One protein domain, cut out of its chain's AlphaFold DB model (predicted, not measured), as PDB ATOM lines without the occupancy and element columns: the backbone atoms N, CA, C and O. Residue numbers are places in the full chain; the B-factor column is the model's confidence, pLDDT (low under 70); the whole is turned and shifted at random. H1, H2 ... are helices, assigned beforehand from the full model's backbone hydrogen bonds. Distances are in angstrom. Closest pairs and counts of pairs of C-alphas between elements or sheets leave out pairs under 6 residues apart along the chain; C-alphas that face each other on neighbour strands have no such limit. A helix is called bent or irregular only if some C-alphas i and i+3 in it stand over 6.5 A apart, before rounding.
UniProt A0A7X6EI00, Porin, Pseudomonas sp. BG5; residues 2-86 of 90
ATOM      1  N   VAL A   2     165.303 167.376 105.269       92.81
ATOM      2  CA  VAL A   2     164.601 167.690 106.537       92.81
ATOM      3  C   VAL A   2     165.483 168.339 107.612       92.81
ATOM      4  O   VAL A   2     165.199 169.462 108.010       92.81
ATOM      5  N   LEU A   3     166.561 167.677 108.055       92.44
ATOM      6  CA  LEU A   3     167.458 168.238 109.079       92.44
ATOM      7  C   LEU A   3     168.119 169.533 108.608       92.44
ATOM      8  O   LEU A   3     168.112 170.519 109.322       92.44
ATOM      9  N   ASN A   4     168.605 169.570 107.368       91.56
ATOM     10  CA  ASN A   4     169.220 170.776 106.828       91.56
ATOM     11  C   ASN A   4     168.244 171.966 106.846       91.56
ATOM     12  O   ASN A   4     168.586 173.000 107.386       91.56
ATOM     13  N   THR A   5     167.001 171.800 106.393       90.81
ATOM     14  CA  THR A   5     166.021 172.898 106.384       90.81
ATOM     15  C   THR A   5     165.465 173.260 107.758       90.81
ATOM     16  O   THR A   5     164.980 174.369 107.929       90.81
ATOM     17  N   ALA A   6     165.452 172.320 108.707       88.00
ATOM     18  CA  ALA A   6     164.842 172.521 110.022       88.00
ATOM     19  C   ALA A   6     165.852 172.900 111.115       88.00
ATOM     20  O   ALA A   6     165.457 173.451 112.138       88.00
ATOM     21  N   THR A   7     167.130 172.553 110.941       88.31
ATOM     22  CA  THR A   7     168.146 172.671 111.996       88.31
ATOM     23  C   THR A   7     169.443 173.334 111.545       88.31
ATOM     24  O   THR A   7     170.264 173.626 112.411       88.31
ATOM     25  N   SER A   8     169.670 173.547 110.242       89.06
ATOM     26  CA  SER A   8     170.876 174.247 109.775       89.06
ATOM     27  C   SER A   8     170.777 175.741 110.056       89.06
ATOM     28  O   SER A   8     169.750 176.362 109.769       89.06
ATOM     29  N   LYS A   9     171.868 176.337 110.548       85.75
ATOM     30  CA  LYS A   9     171.973 177.795 110.729       85.75
ATOM     31  C   LYS A   9     172.003 178.538 109.396       85.75
ATOM     32  O   LYS A   9     171.528 179.664 109.318       85.75
ATOM     33  N   ASP A  10     172.501 177.892 108.343       86.69
ATOM     34  CA  ASP A  10     172.568 178.479 106.997       86.69
ATOM     35  C   ASP A  10     171.182 178.772 106.410       86.69
ATOM     36  O   ASP A  10     171.043 179.564 105.482       86.69
ATOM     37  N   THR A  11     170.147 178.114 106.937       86.94
ATOM     38  CA  THR A  11     168.761 178.274 106.494       86.94
ATOM     39  C   THR A  11     167.893 178.991 107.525       86.94
ATOM     40  O   THR A  11     166.669 178.917 107.436       86.94
ATOM     41  N   ASP A  12     168.490 179.669 108.509       85.56
ATOM     42  CA  ASP A  12     167.730 180.395 109.528       85.56
ATOM     43  C   ASP A  12     166.909 181.544 108.908       85.56
ATOM     44  O   ASP A  12     167.342 182.221 107.975       85.56
ATOM     45  N   GLY A  13     165.675 181.727 109.383       84.50
ATOM     46  CA  GLY A  13     164.715 182.691 108.823       84.50
ATOM     47  C   GLY A  13     164.115 182.330 107.450       84.50
ATOM     48  O   GLY A  13     163.331 183.107 106.904       84.50
ATOM     49  N   ASN A  14     164.438 181.164 106.879       86.62
ATOM     50  CA  ASN A  14     163.868 180.696 105.614       86.62
ATOM     51  C   ASN A  14     162.452 180.122 105.803       86.62
ATOM     52  O   ASN A  14     162.285 179.133 106.506       86.62
ATOM     53  N   SER A  15     161.445 180.645 105.097       89.44
ATOM     54  CA  SER A  15     160.058 180.137 105.153       89.44
ATOM     55  C   SER A  15     159.739 179.010 104.156       89.44
ATOM     56  O   SER A  15     158.626 178.484 104.147       89.44
ATOM     57  N   PHE A  16     160.686 178.600 103.304       91.25
ATOM     58  CA  PHE A  16     160.470 177.569 102.276       91.25
ATOM     59  C   PHE A  16     160.664 176.121 102.778       91.25
ATOM     60  O   PHE A  16     160.625 175.180 101.982       91.25
ATOM     61  N   TYR A  17     160.840 175.890 104.085       92.12
ATOM     62  CA  TYR A  17     161.022 174.536 104.642       92.12
ATOM     63  C   TYR A  17     159.850 173.598 104.319       92.12
ATOM     64  O   TYR A  17     160.064 172.415 104.059       92.12
ATOM     65  N   GLY A  18     158.618 174.119 104.272       93.12
ATOM     66  CA  GLY A  18     157.422 173.319 103.994       93.12
ATOM     67  C   GLY A  18     157.463 172.662 102.613       93.12
ATOM     68  O   GLY A  18     157.279 171.449 102.503       93.12
ATOM     69  N   ILE A  19     157.775 173.437 101.568       95.25
ATOM     70  CA  ILE A  19     157.858 172.910 100.198       95.25
ATOM     71  C   ILE A  19     159.065 171.983 100.021       95.25
ATOM     72  O   ILE A  19     158.963 170.977  99.325       95.25
ATOM     73  N   ALA A  20     160.181 172.255 100.701       95.50
ATOM     74  CA  ALA A  20     161.361 171.399 100.646       95.50
ATOM     75  C   ALA A  20     161.106 170.022 101.289       95.50
ATOM     76  O   ALA A  20     161.397 168.980 100.691       95.50
ATOM     77  N   ILE A  21     160.524 169.998 102.493       95.25
ATOM     78  CA  ILE A  21     160.194 168.759 103.208       95.25
ATOM     79  C   ILE A  21     159.098 167.996 102.455       95.25
ATOM     80  O   ILE A  21     159.274 166.814 102.156       95.25
ATOM     81  N   GLY A  22     158.007 168.674 102.088       95.31
ATOM     82  CA  GLY A  22     156.894 168.073 101.354       95.31
ATOM     83  C   GLY A  22     157.315 167.516  99.993       95.31
ATOM     84  O   GLY A  22     156.992 166.376  99.671       95.31
ATOM     85  N   GLY A  23     158.112 168.268  99.229       97.19
ATOM     86  CA  GLY A  23     158.650 167.826  97.942       97.19
ATOM     87  C   GLY A  23     159.537 166.586  98.063       97.19
ATOM     88  O   GLY A  23     159.444 165.681  97.239       97.19
ATOM     89  N   THR A  24     160.336 166.488  99.130       95.94
ATOM     90  CA  THR A  24     161.156 165.293  99.395       95.94
ATOM     91  C   THR A  24     160.286 164.055  99.610       95.94
ATOM     92  O   THR A  24     160.545 163.010  99.015       95.94
ATOM     93  N   VAL A  25     159.238 164.173 100.432       95.56
ATOM     94  CA  VAL A  25     158.305 163.065 100.691       95.56
ATOM     95  C   VAL A  25     157.531 162.701  99.423       95.56
ATOM     96  O   VAL A  25     157.399 161.518  99.120       95.56
ATOM     97  N   PHE A  26     157.085 163.694  98.648       96.19
ATOM     98  CA  PHE A  26     156.391 163.481  97.378       96.19
ATOM     99  C   PHE A  26     157.250 162.700  96.379       96.19
ATOM    100  O   PHE A  26     156.793 161.700  95.833       96.19
ATOM    101  N   ILE A  27     158.505 163.108  96.175       96.50
ATOM    102  CA  ILE A  27     159.431 162.404  95.277       96.50
ATOM    103  C   ILE A  27     159.691 160.982  95.787       96.50
ATOM    104  O   ILE A  27     159.672 160.036  95.001       96.50
ATOM    105  N   GLY A  28     159.881 160.804  97.099       94.62
ATOM    106  CA  GLY A  28     159.996 159.480  97.712       94.62
ATOM    107  C   GLY A  28     158.784 158.594  97.408       94.62
ATOM    108  O   GLY A  28     158.933 157.465  96.949       94.62
ATOM    109  N   ALA A  29     157.570 159.113  97.586       94.44
ATOM    110  CA  ALA A  29     156.344 158.370  97.308       94.44
ATOM    111  C   ALA A  29     156.183 158.067  95.810       94.44
ATOM    112  O   ALA A  29     155.815 156.954  95.448       94.44
ATOM    113  N   ALA A  30     156.523 159.009  94.930       96.00
ATOM    114  CA  ALA A  30     156.459 158.814  93.484       96.00
ATOM    115  C   ALA A  30     157.446 157.744  92.984       96.00
ATOM    116  O   ALA A  30     157.160 157.043  92.018       96.00
ATOM    117  N   THR A  31     158.606 157.615  93.632       95.94
ATOM    118  CA  THR A  31     159.684 156.716  93.191       95.94
ATOM    119  C   THR A  31     159.597 155.320  93.792       95.94
ATOM    120  O   THR A  31     159.806 154.344  93.079       95.94
ATOM    121  N   VAL A  32     159.288 155.203  95.087       94.62
ATOM    122  CA  VAL A  32     159.281 153.910  95.798       94.62
ATOM    123  C   VAL A  32     157.941 153.583  96.466       94.62
ATOM    124  O   VAL A  32     157.826 152.589  97.190       94.62
ATOM    125  N   GLY A  33     156.900 154.382  96.218       92.75
ATOM    126  CA  GLY A  33     155.561 154.154  96.766       92.75
ATOM    127  C   GLY A  33     154.904 152.871  96.259       92.75
ATOM    128  O   GLY A  33     154.200 152.222  97.018       92.75
ATOM    129  N   SER A  34     155.195 152.427  95.034       94.06
ATOM    130  CA  SER A  34     154.707 151.134  94.520       94.06
ATOM    131  C   SER A  34     155.288 149.920  95.258       94.06
ATOM    132  O   SER A  34     154.723 148.835  95.179       94.06
ATOM    133  N   ILE A  35     156.401 150.099  95.979       93.56
ATOM    134  CA  ILE A  35     157.093 149.033  96.713       93.56
ATOM    135  C   ILE A  35     156.610 148.969  98.169       93.56
ATOM    136  O   ILE A  35     156.354 147.888  98.685       93.56
ATOM    137  N   SER A  36     156.502 150.123  98.841       90.56
ATOM    138  CA  SER A  36     156.246 150.217 100.294       90.56
ATOM    139  C   SER A  36     155.066 151.123 100.671       90.56
ATOM    140  O   SER A  36     154.941 151.551 101.811       90.56
ATOM    141  N   GLY A  37     154.244 151.549  99.714       89.81
ATOM    142  CA  GLY A  37     153.124 152.465  99.962       89.81
ATOM    143  C   GLY A  37     153.516 153.887 100.392       89.81
ATOM    144  O   GLY A  37     152.638 154.722 100.576       89.81
ATOM    145  N   GLY A  38     154.810 154.195 100.549       91.19
ATOM    146  CA  GLY A  38     155.299 155.549 100.822       91.19
ATOM    147  C   GLY A  38     155.023 156.069 102.238       91.19
ATOM    148  O   GLY A  38     154.886 157.274 102.423       91.19
ATOM    149  N   GLY A  39     154.942 155.186 103.242       90.50
ATOM    150  CA  GLY A  39     154.624 155.587 104.618       90.50
ATOM    151  C   GLY A  39     155.643 156.554 105.234       90.50
ATOM    152  O   GLY A  39     155.238 157.543 105.836       90.50
ATOM    153  N   PHE A  40     156.949 156.265 105.090       94.06
ATOM    154  CA  PHE A  40     158.142 157.027 105.543       94.06
ATOM    155  C   PHE A  40     158.143 157.614 106.972       94.06
ATOM    156  O   PHE A  40     159.114 158.246 107.383       94.06
ATOM    157  N   ASN A  41     157.080 157.415 107.740       95.19
ATOM    158  CA  ASN A  41     156.817 158.024 109.027       95.19
ATOM    159  C   ASN A  41     155.947 157.051 109.849       95.19
ATOM    160  O   ASN A  41     154.876 156.655 109.376       95.19
ATOM    161  N   PRO A  42     156.358 156.697 111.079       95.62
ATOM    162  CA  PRO A  42     155.613 155.763 111.922       95.62
ATOM    163  C   PRO A  42     154.169 156.194 112.213       95.62
ATOM    164  O   PRO A  42     153.270 155.359 112.195       95.62
ATOM    165  N   ALA A  43     153.922 157.488 112.443       96.38
ATOM    166  CA  ALA A  43     152.584 158.013 112.713       96.38
ATOM    167  C   ALA A  43     151.686 157.954 111.467       96.38
ATOM    168  O   ALA A  43     150.506 157.624 111.570       96.38
ATOM    169  N   VAL A  44     152.254 158.213 110.284       95.81
ATOM    170  CA  VAL A  44     151.536 158.083 109.005       95.81
ATOM    171  C   VAL A  44     151.190 156.621 108.741       95.81
ATOM    172  O   VAL A  44     150.041 156.312 108.440       95.81
ATOM    173  N   ALA A  45     152.149 155.710 108.917       95.88
ATOM    174  CA  ALA A  45     151.921 154.278 108.740       95.88
ATOM    175  C   ALA A  45     150.888 153.720 109.732       95.88
ATOM    176  O   ALA A  45     150.045 152.915 109.340       95.88
ATOM    177  N   LEU A  46     150.898 154.183 110.986       96.44
ATOM    178  CA  LEU A  46     149.859 153.870 111.972       96.44
ATOM    179  C   LEU A  46     148.479 154.326 111.491       96.44
ATOM    180  O   LEU A  46     147.548 153.525 111.481       96.44
ATOM    181  N   GLY A  47     148.349 155.578 111.045       96.31
ATOM    182  CA  GLY A  47     147.088 156.104 110.514       96.31
ATOM    183  C   GLY A  47     146.582 155.314 109.303       96.31
ATOM    184  O   GLY A  47     145.406 154.964 109.243       96.31
ATOM    185  N   LEU A  48     147.477 154.962 108.377       95.44
ATOM    186  CA  LEU A  48     147.154 154.130 107.215       95.44
ATOM    187  C   LEU A  48     146.771 152.695 107.605       95.44
ATOM    188  O   LEU A  48     145.901 152.111 106.965       95.44
ATOM    189  N   SER A  49     147.361 152.141 108.667       95.62
ATOM    190  CA  SER A  49     147.004 150.809 109.182       95.62
ATOM    191  C   SER A  49     145.627 150.815 109.848       95.62
ATOM    192  O   SER A  49     144.804 149.939 109.592       95.62
ATOM    193  N   VAL A  50     145.326 151.853 110.638       97.12
ATOM    194  CA  VAL A  50     143.987 152.076 111.213       97.12
ATOM    195  C   VAL A  50     142.940 152.266 110.114       97.12
ATOM    196  O   VAL A  50     141.833 151.749 110.230       97.12
ATOM    197  N   GLY A  51     143.296 152.956 109.029       95.81
ATOM    198  CA  GLY A  51     142.440 153.130 107.854       95.81
ATOM    199  C   GLY A  51     142.294 151.889 106.966       95.81
ATOM    200  O   GLY A  51     141.553 151.946 105.990       95.81
ATOM    201  N   GLY A  52     142.985 150.783 107.269       94.81
ATOM    202  CA  GLY A  52     142.931 149.544 106.487       94.81
ATOM    203  C   GLY A  52     143.730 149.568 105.178       94.81
ATOM    204  O   GLY A  52     143.569 148.674 104.354       94.81
ATOM    205  N   TYR A  53     144.588 150.572 104.973       93.38
ATOM    206  CA  TYR A  53     145.451 150.676 103.793       93.38
ATOM    207  C   TYR A  53     146.747 149.883 103.951       93.38
ATOM    208  O   TYR A  53     147.249 149.336 102.972       93.38
ATOM    209  N   PHE A  54     147.301 149.837 105.167       94.38
ATOM    210  CA  PHE A  54     148.501 149.065 105.496       94.38
ATOM    211  C   PHE A  54     148.151 147.871 106.380       94.38
ATOM    212  O   PHE A  54     147.308 147.964 107.271       94.38
ATOM    213  N   ASP A  55     148.832 146.751 106.144       94.50
ATOM    214  CA  ASP A  55     148.696 145.573 106.991       94.50
ATOM    215  C   ASP A  55     149.389 145.798 108.340       94.50
ATOM    216  O   ASP A  55     150.558 146.197 108.400       94.50
ATOM    217  N   TRP A  56     148.693 145.486 109.429       95.81
ATOM    218  CA  TRP A  56     149.205 145.620 110.792       95.81
ATOM    219  C   TRP A  56     150.464 144.785 111.026       95.81
ATOM    220  O   TRP A  56     151.355 145.220 111.759       95.81
ATOM    221  N   ALA A  57     150.593 143.630 110.361       95.06
ATOM    222  CA  ALA A  57     151.793 142.802 110.467       95.06
ATOM    223  C   ALA A  57     153.031 143.465 109.840       95.06
ATOM    224  O   ALA A  57     154.157 143.122 110.194       95.06
ATOM    225  N   SER A  58     152.847 144.439 108.945       92.50
ATOM    226  CA  SER A  58     153.938 145.194 108.319       92.50
ATOM    227  C   SER A  58     154.347 146.445 109.103       92.50
ATOM    228  O   SER A  58     155.402 147.018 108.833       92.50
ATOM    229  N   LEU A  59     153.563 146.862 110.108       94.44
ATOM    230  CA  LEU A  59     153.749 148.138 110.804       94.44
ATOM    231  C   LEU A  59     155.139 148.287 111.439       94.44
ATOM    232  O   LEU A  59     155.710 149.378 111.440       94.44
ATOM    233  N   TRP A  60     155.721 147.192 111.931       95.06
ATOM    234  CA  TRP A  60     157.054 147.211 112.534       95.06
ATOM    235  C   TRP A  60     158.139 147.683 111.550       95.06
ATOM    236  O   TRP A  60     159.070 148.370 111.969       95.06
ATOM    237  N   LEU A  61     157.999 147.402 110.246       94.75
ATOM    238  CA  LEU A  61     158.923 147.888 109.214       94.75
ATOM    239  C   LEU A  61     158.881 149.414 109.122       94.75
ATOM    240  O   LEU A  61     159.926 150.058 109.042       94.75
ATOM    241  N   TYR A  62     157.687 150.000 109.211       95.19
ATOM    242  CA  TYR A  62     157.484 151.450 109.195       95.19
ATOM    243  C   TYR A  62     157.835 152.139 110.517       95.19
ATOM    244  O   TYR A  62     157.815 153.365 110.586       95.19
ATOM    245  N   ILE A  63     158.186 151.382 111.556       95.38
ATOM    246  CA  ILE A  63     158.768 151.914 112.789       95.38
ATOM    247  C   ILE A  63     160.292 151.819 112.704       95.38
ATOM    248  O   ILE A  63     160.986 152.830 112.804       95.38
ATOM    249  N   VAL A  64     160.818 150.615 112.472       97.12
ATOM    250  CA  VAL A  64     162.261 150.352 112.497       97.12
ATOM    251  C   VAL A  64     162.978 151.083 111.366       97.12
ATOM    252  O   VAL A  64     163.970 151.762 111.628       97.12
ATOM    253  N   ALA A  65     162.485 151.005 110.126       95.81
ATOM    254  CA  ALA A  65     163.189 151.599 108.993       95.81
ATOM    255  C   ALA A  65     163.271 153.138 109.081       95.81
ATOM    256  O   ALA A  65     164.379 153.661 108.934       95.81
ATOM    257  N   PRO A  66     162.192 153.889 109.398       95.88
ATOM    258  CA  PRO A  66     162.299 155.335 109.592       95.88
ATOM    259  C   PRO A  66     163.150 155.742 110.797       95.88
ATOM    260  O   PRO A  66     163.866 156.736 110.707       95.88
ATOM    261  N   VAL A  67     163.133 154.984 111.902       96.75
ATOM    262  CA  VAL A  67     163.998 155.272 113.061       96.75
ATOM    263  C   VAL A  67     165.468 155.093 112.694       96.75
ATOM    264  O   VAL A  67     166.269 156.001 112.913       96.75
ATOM    265  N   VAL A  68     165.828 153.962 112.080       97.88
ATOM    266  CA  VAL A  68     167.202 153.700 111.630       97.88
ATOM    267  C   VAL A  68     167.639 154.745 110.603       97.88
ATOM    268  O   VAL A  68     168.708 155.337 110.746       97.88
ATOM    269  N   GLY A  69     166.796 155.043 109.611       96.38
ATOM    270  CA  GLY A  69     167.062 156.081 108.616       96.38
ATOM    271  C   GLY A  69     167.234 157.471 109.236       96.38
ATOM    272  O   GLY A  69     168.140 158.203 108.849       96.38
ATOM    273  N   GLY A  70     166.422 157.817 110.237       96.06
ATOM    274  CA  GLY A  70     166.523 159.073 110.981       96.06
ATOM    275  C   GLY A  70     167.824 159.190 111.775       96.06
ATOM    276  O   GLY A  70     168.471 160.235 111.734       96.06
ATOM    277  N   VAL A  71     168.257 158.109 112.433       97.06
ATOM    278  CA  VAL A  71     169.554 158.060 113.130       97.06
ATOM    279  C   VAL A  71     170.703 158.237 112.139       97.06
ATOM    280  O   VAL A  71     171.571 159.080 112.362       97.06
ATOM    281  N   ILE A  72     170.688 157.508 111.018       97.56
ATOM    282  CA  ILE A  72     171.706 157.642 109.965       97.56
ATOM    283  C   ILE A  72     171.730 159.078 109.428       97.56
ATOM    284  O   ILE A  72     172.797 159.679 109.325       97.56
ATOM    285  N   ALA A  73     170.564 159.660 109.142       95.69
ATOM    286  CA  ALA A  73     170.455 161.034 108.666       95.69
ATOM    287  C   ALA A  73     171.012 162.044 109.681       95.69
ATOM    288  O   ALA A  73     171.708 162.972 109.279       95.69
ATOM    289  N   ALA A  74     170.755 161.861 110.980       94.50
ATOM    290  CA  ALA A  74     171.281 162.724 112.037       94.50
ATOM    291  C   ALA A  74     172.809 162.642 112.156       94.50
ATOM    292  O   ALA A  74     173.473 163.672 112.293       94.50
ATOM    293  N   VAL A  75     173.370 161.433 112.065       95.12
ATOM    294  CA  VAL A  75     174.824 161.225 112.060       95.12
ATOM    295  C   VAL A  75     175.450 161.890 110.837       95.12
ATOM    296  O   VAL A  75     176.370 162.691 110.987       95.12
ATOM    297  N   LEU A  76     174.923 161.626 109.637       95.06
ATOM    298  CA  LEU A  76     175.421 162.232 108.400       95.06
ATOM    299  C   LEU A  76     175.304 163.756 108.424       95.06
ATOM    300  O   LEU A  76     176.246 164.441 108.037       95.06
ATOM    301  N   PHE A  77     174.193 164.294 108.928       93.38
ATOM    302  CA  PHE A  77     174.019 165.733 109.079       93.38
ATOM    303  C   PHE A  77     175.116 166.335 109.960       93.38
ATOM    304  O   PHE A  77     175.762 167.285 109.542       93.38
ATOM    305  N   ARG A  78     175.415 165.754 111.129       91.00
ATOM    306  CA  ARG A  78     176.495 166.262 111.997       91.00
ATOM    307  C   ARG A  78     177.879 166.198 111.353       91.00
ATOM    308  O   ARG A  78     178.701 167.071 111.617       91.00
ATOM    309  N   LEU A  79     178.146 165.168 110.550       92.38
ATOM    310  CA  LEU A  79     179.428 165.012 109.861       92.38
ATOM    311  C   LEU A  79     179.598 166.016 108.716       92.38
ATOM    312  O   LEU A  79     180.709 166.482 108.484       92.38
ATOM    313  N   LEU A  80     178.515 166.346 108.011       91.69
ATOM    314  CA  LEU A  80     178.541 167.254 106.862       91.69
ATOM    315  C   LEU A  80     178.376 168.727 107.269       91.69
ATOM    316  O   LEU A  80     178.986 169.599 106.658       91.69
ATOM    317  N   ASN A  81     177.622 169.006 108.333       89.75
ATOM    318  CA  ASN A  81     177.354 170.343 108.863       89.75
ATOM    319  C   ASN A  81     178.166 170.601 110.147       89.75
ATOM    320  O   ASN A  81     177.625 170.827 111.233       89.75
ATOM    321  N   THR A  82     179.495 170.553 110.046       83.31
ATOM    322  CA  THR A  82     180.376 170.663 111.228       83.31
ATOM    323  C   THR A  82     180.280 172.013 111.955       83.31
ATOM    324  O   THR A  82     180.460 172.077 113.174       83.31
ATOM    325  N   ASP A  83     179.926 173.086 111.246       81.94
ATOM    326  CA  ASP A  83     179.754 174.428 111.818       81.94
ATOM    327  C   ASP A  83     178.449 174.567 112.623       81.94
ATOM    328  O   ASP A  83     178.358 175.353 113.578       81.94
ATOM    329  N   ASP A  84     177.458 173.718 112.340       80.75
ATOM    330  CA  ASP A  84     176.267 173.596 113.176       80.75
ATOM    331  C   ASP A  84     176.605 172.937 114.523       80.75
ATOM    332  O   ASP A  84     176.097 173.371 115.562       80.75
ATOM    333  N   ALA A  85     177.550 171.987 114.536       67.25
ATOM    334  CA  ALA A  85     177.966 171.235 115.722       67.25
ATOM    335  C   ALA A  85     178.904 172.000 116.685       67.25
ATOM    336  O   ALA A  85     178.874 171.752 117.890       67.25
ATOM    337  N   LYS A  86     179.715 172.949 116.194       60.00
ATOM    338  CA  LYS A  86     180.803 173.615 116.952       60.00
ATOM    339  C   LYS A  86     180.395 174.513 118.139       60.00
ATOM    340  O   LYS A  86     181.274 175.070 118.785       60.00
TER     341      LYS A  86
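AT A GLANCE: This is residues 2 to 86 of the 90 residues of the protein "Porin" of Pseudomonas sp. BG5 (UniProt A0A7X6EI00). A long helix, H4, runs along the longest axis of a loose, open frame, and a second long helix, H2, makes the other side without meeting it. Short H1 bridges the start of H2 and the later part of H4, while H3 folds back on the early part of H4 as a hairpin and tiny H5 sits at the far end of H4. The printed part has 85 residues with five named helices, H1 to H5 in order along the chain, and no named strand; the class is all helix. The whole is loose, with a radius of gyration of the C-alphas of 15.0 A, and elongated, spanning 44 by 24 by 21 A.

IN THESE COORDINATES: H1, residues 2 to 7, begins with C-alpha 2 at (164.601, 167.690, 106.537) and is 8.2 A long. H2, residues 17 to 36, is 25.2 A long and has a kink of 51 degrees near residue 30; it is irregular, with C-alphas 31 and 34 7.6 A apart. H3, residues 42 to 50, is 12.2 A long. H4, residues 56 to 80, the longest helix, measures 36.7 A from C-alpha 56 at (149.205, 145.620, 110.792) to C-alpha 80 at (178.541, 167.254, 106.862); it is irregular too, with C-alphas 57 and 60 7.2 A apart. H5, residues 82 to 85, is 5.1 A long.

HOW THE PARTS SIT: H1 and H2 form a helical hairpin and touch, through residues 17 to 21 of H2 alone; they run opposite ways at a shallow tilt of 27 degrees. Their closest C-alphas, those of Thr 5 and Tyr 17, are 5.5 A apart. H1 also touches H4, through residues 73 to 77 of H4 alone, at a steep tilt of 53 degrees, the same way; the closest C-alphas, of Leu 3 and Phe 77, are 7.0 A apart. H2 is apart from H3 and from H4. H3 and H4 form a second helical hairpin and touch, through residues 56 to 66 of H4 alone, at a shallow tilt of 15 degrees, opposite ways; the closest C-alphas, of Pro 42 and Ile 63, are 5.1 A apart. H5 is close to H4 but not clearly touching, with the C-alphas of Arg 78 and Ala 85 closest at 6.4 A. Every O i to N i+4 pair is within hydrogen-bond range in H1 and H3, 14 of 16 are in H2 and 17 of 21 in H4, and H5 is too short for such a pair.

THE WHOLE: The two C-alphas farthest apart, of Gly 52 and Lys 86, are 46.1 A apart. The printed part has no cut, and no link is long. The mean pLDDT of the printed part is 92.5, and residues 85 to 86 are under 70.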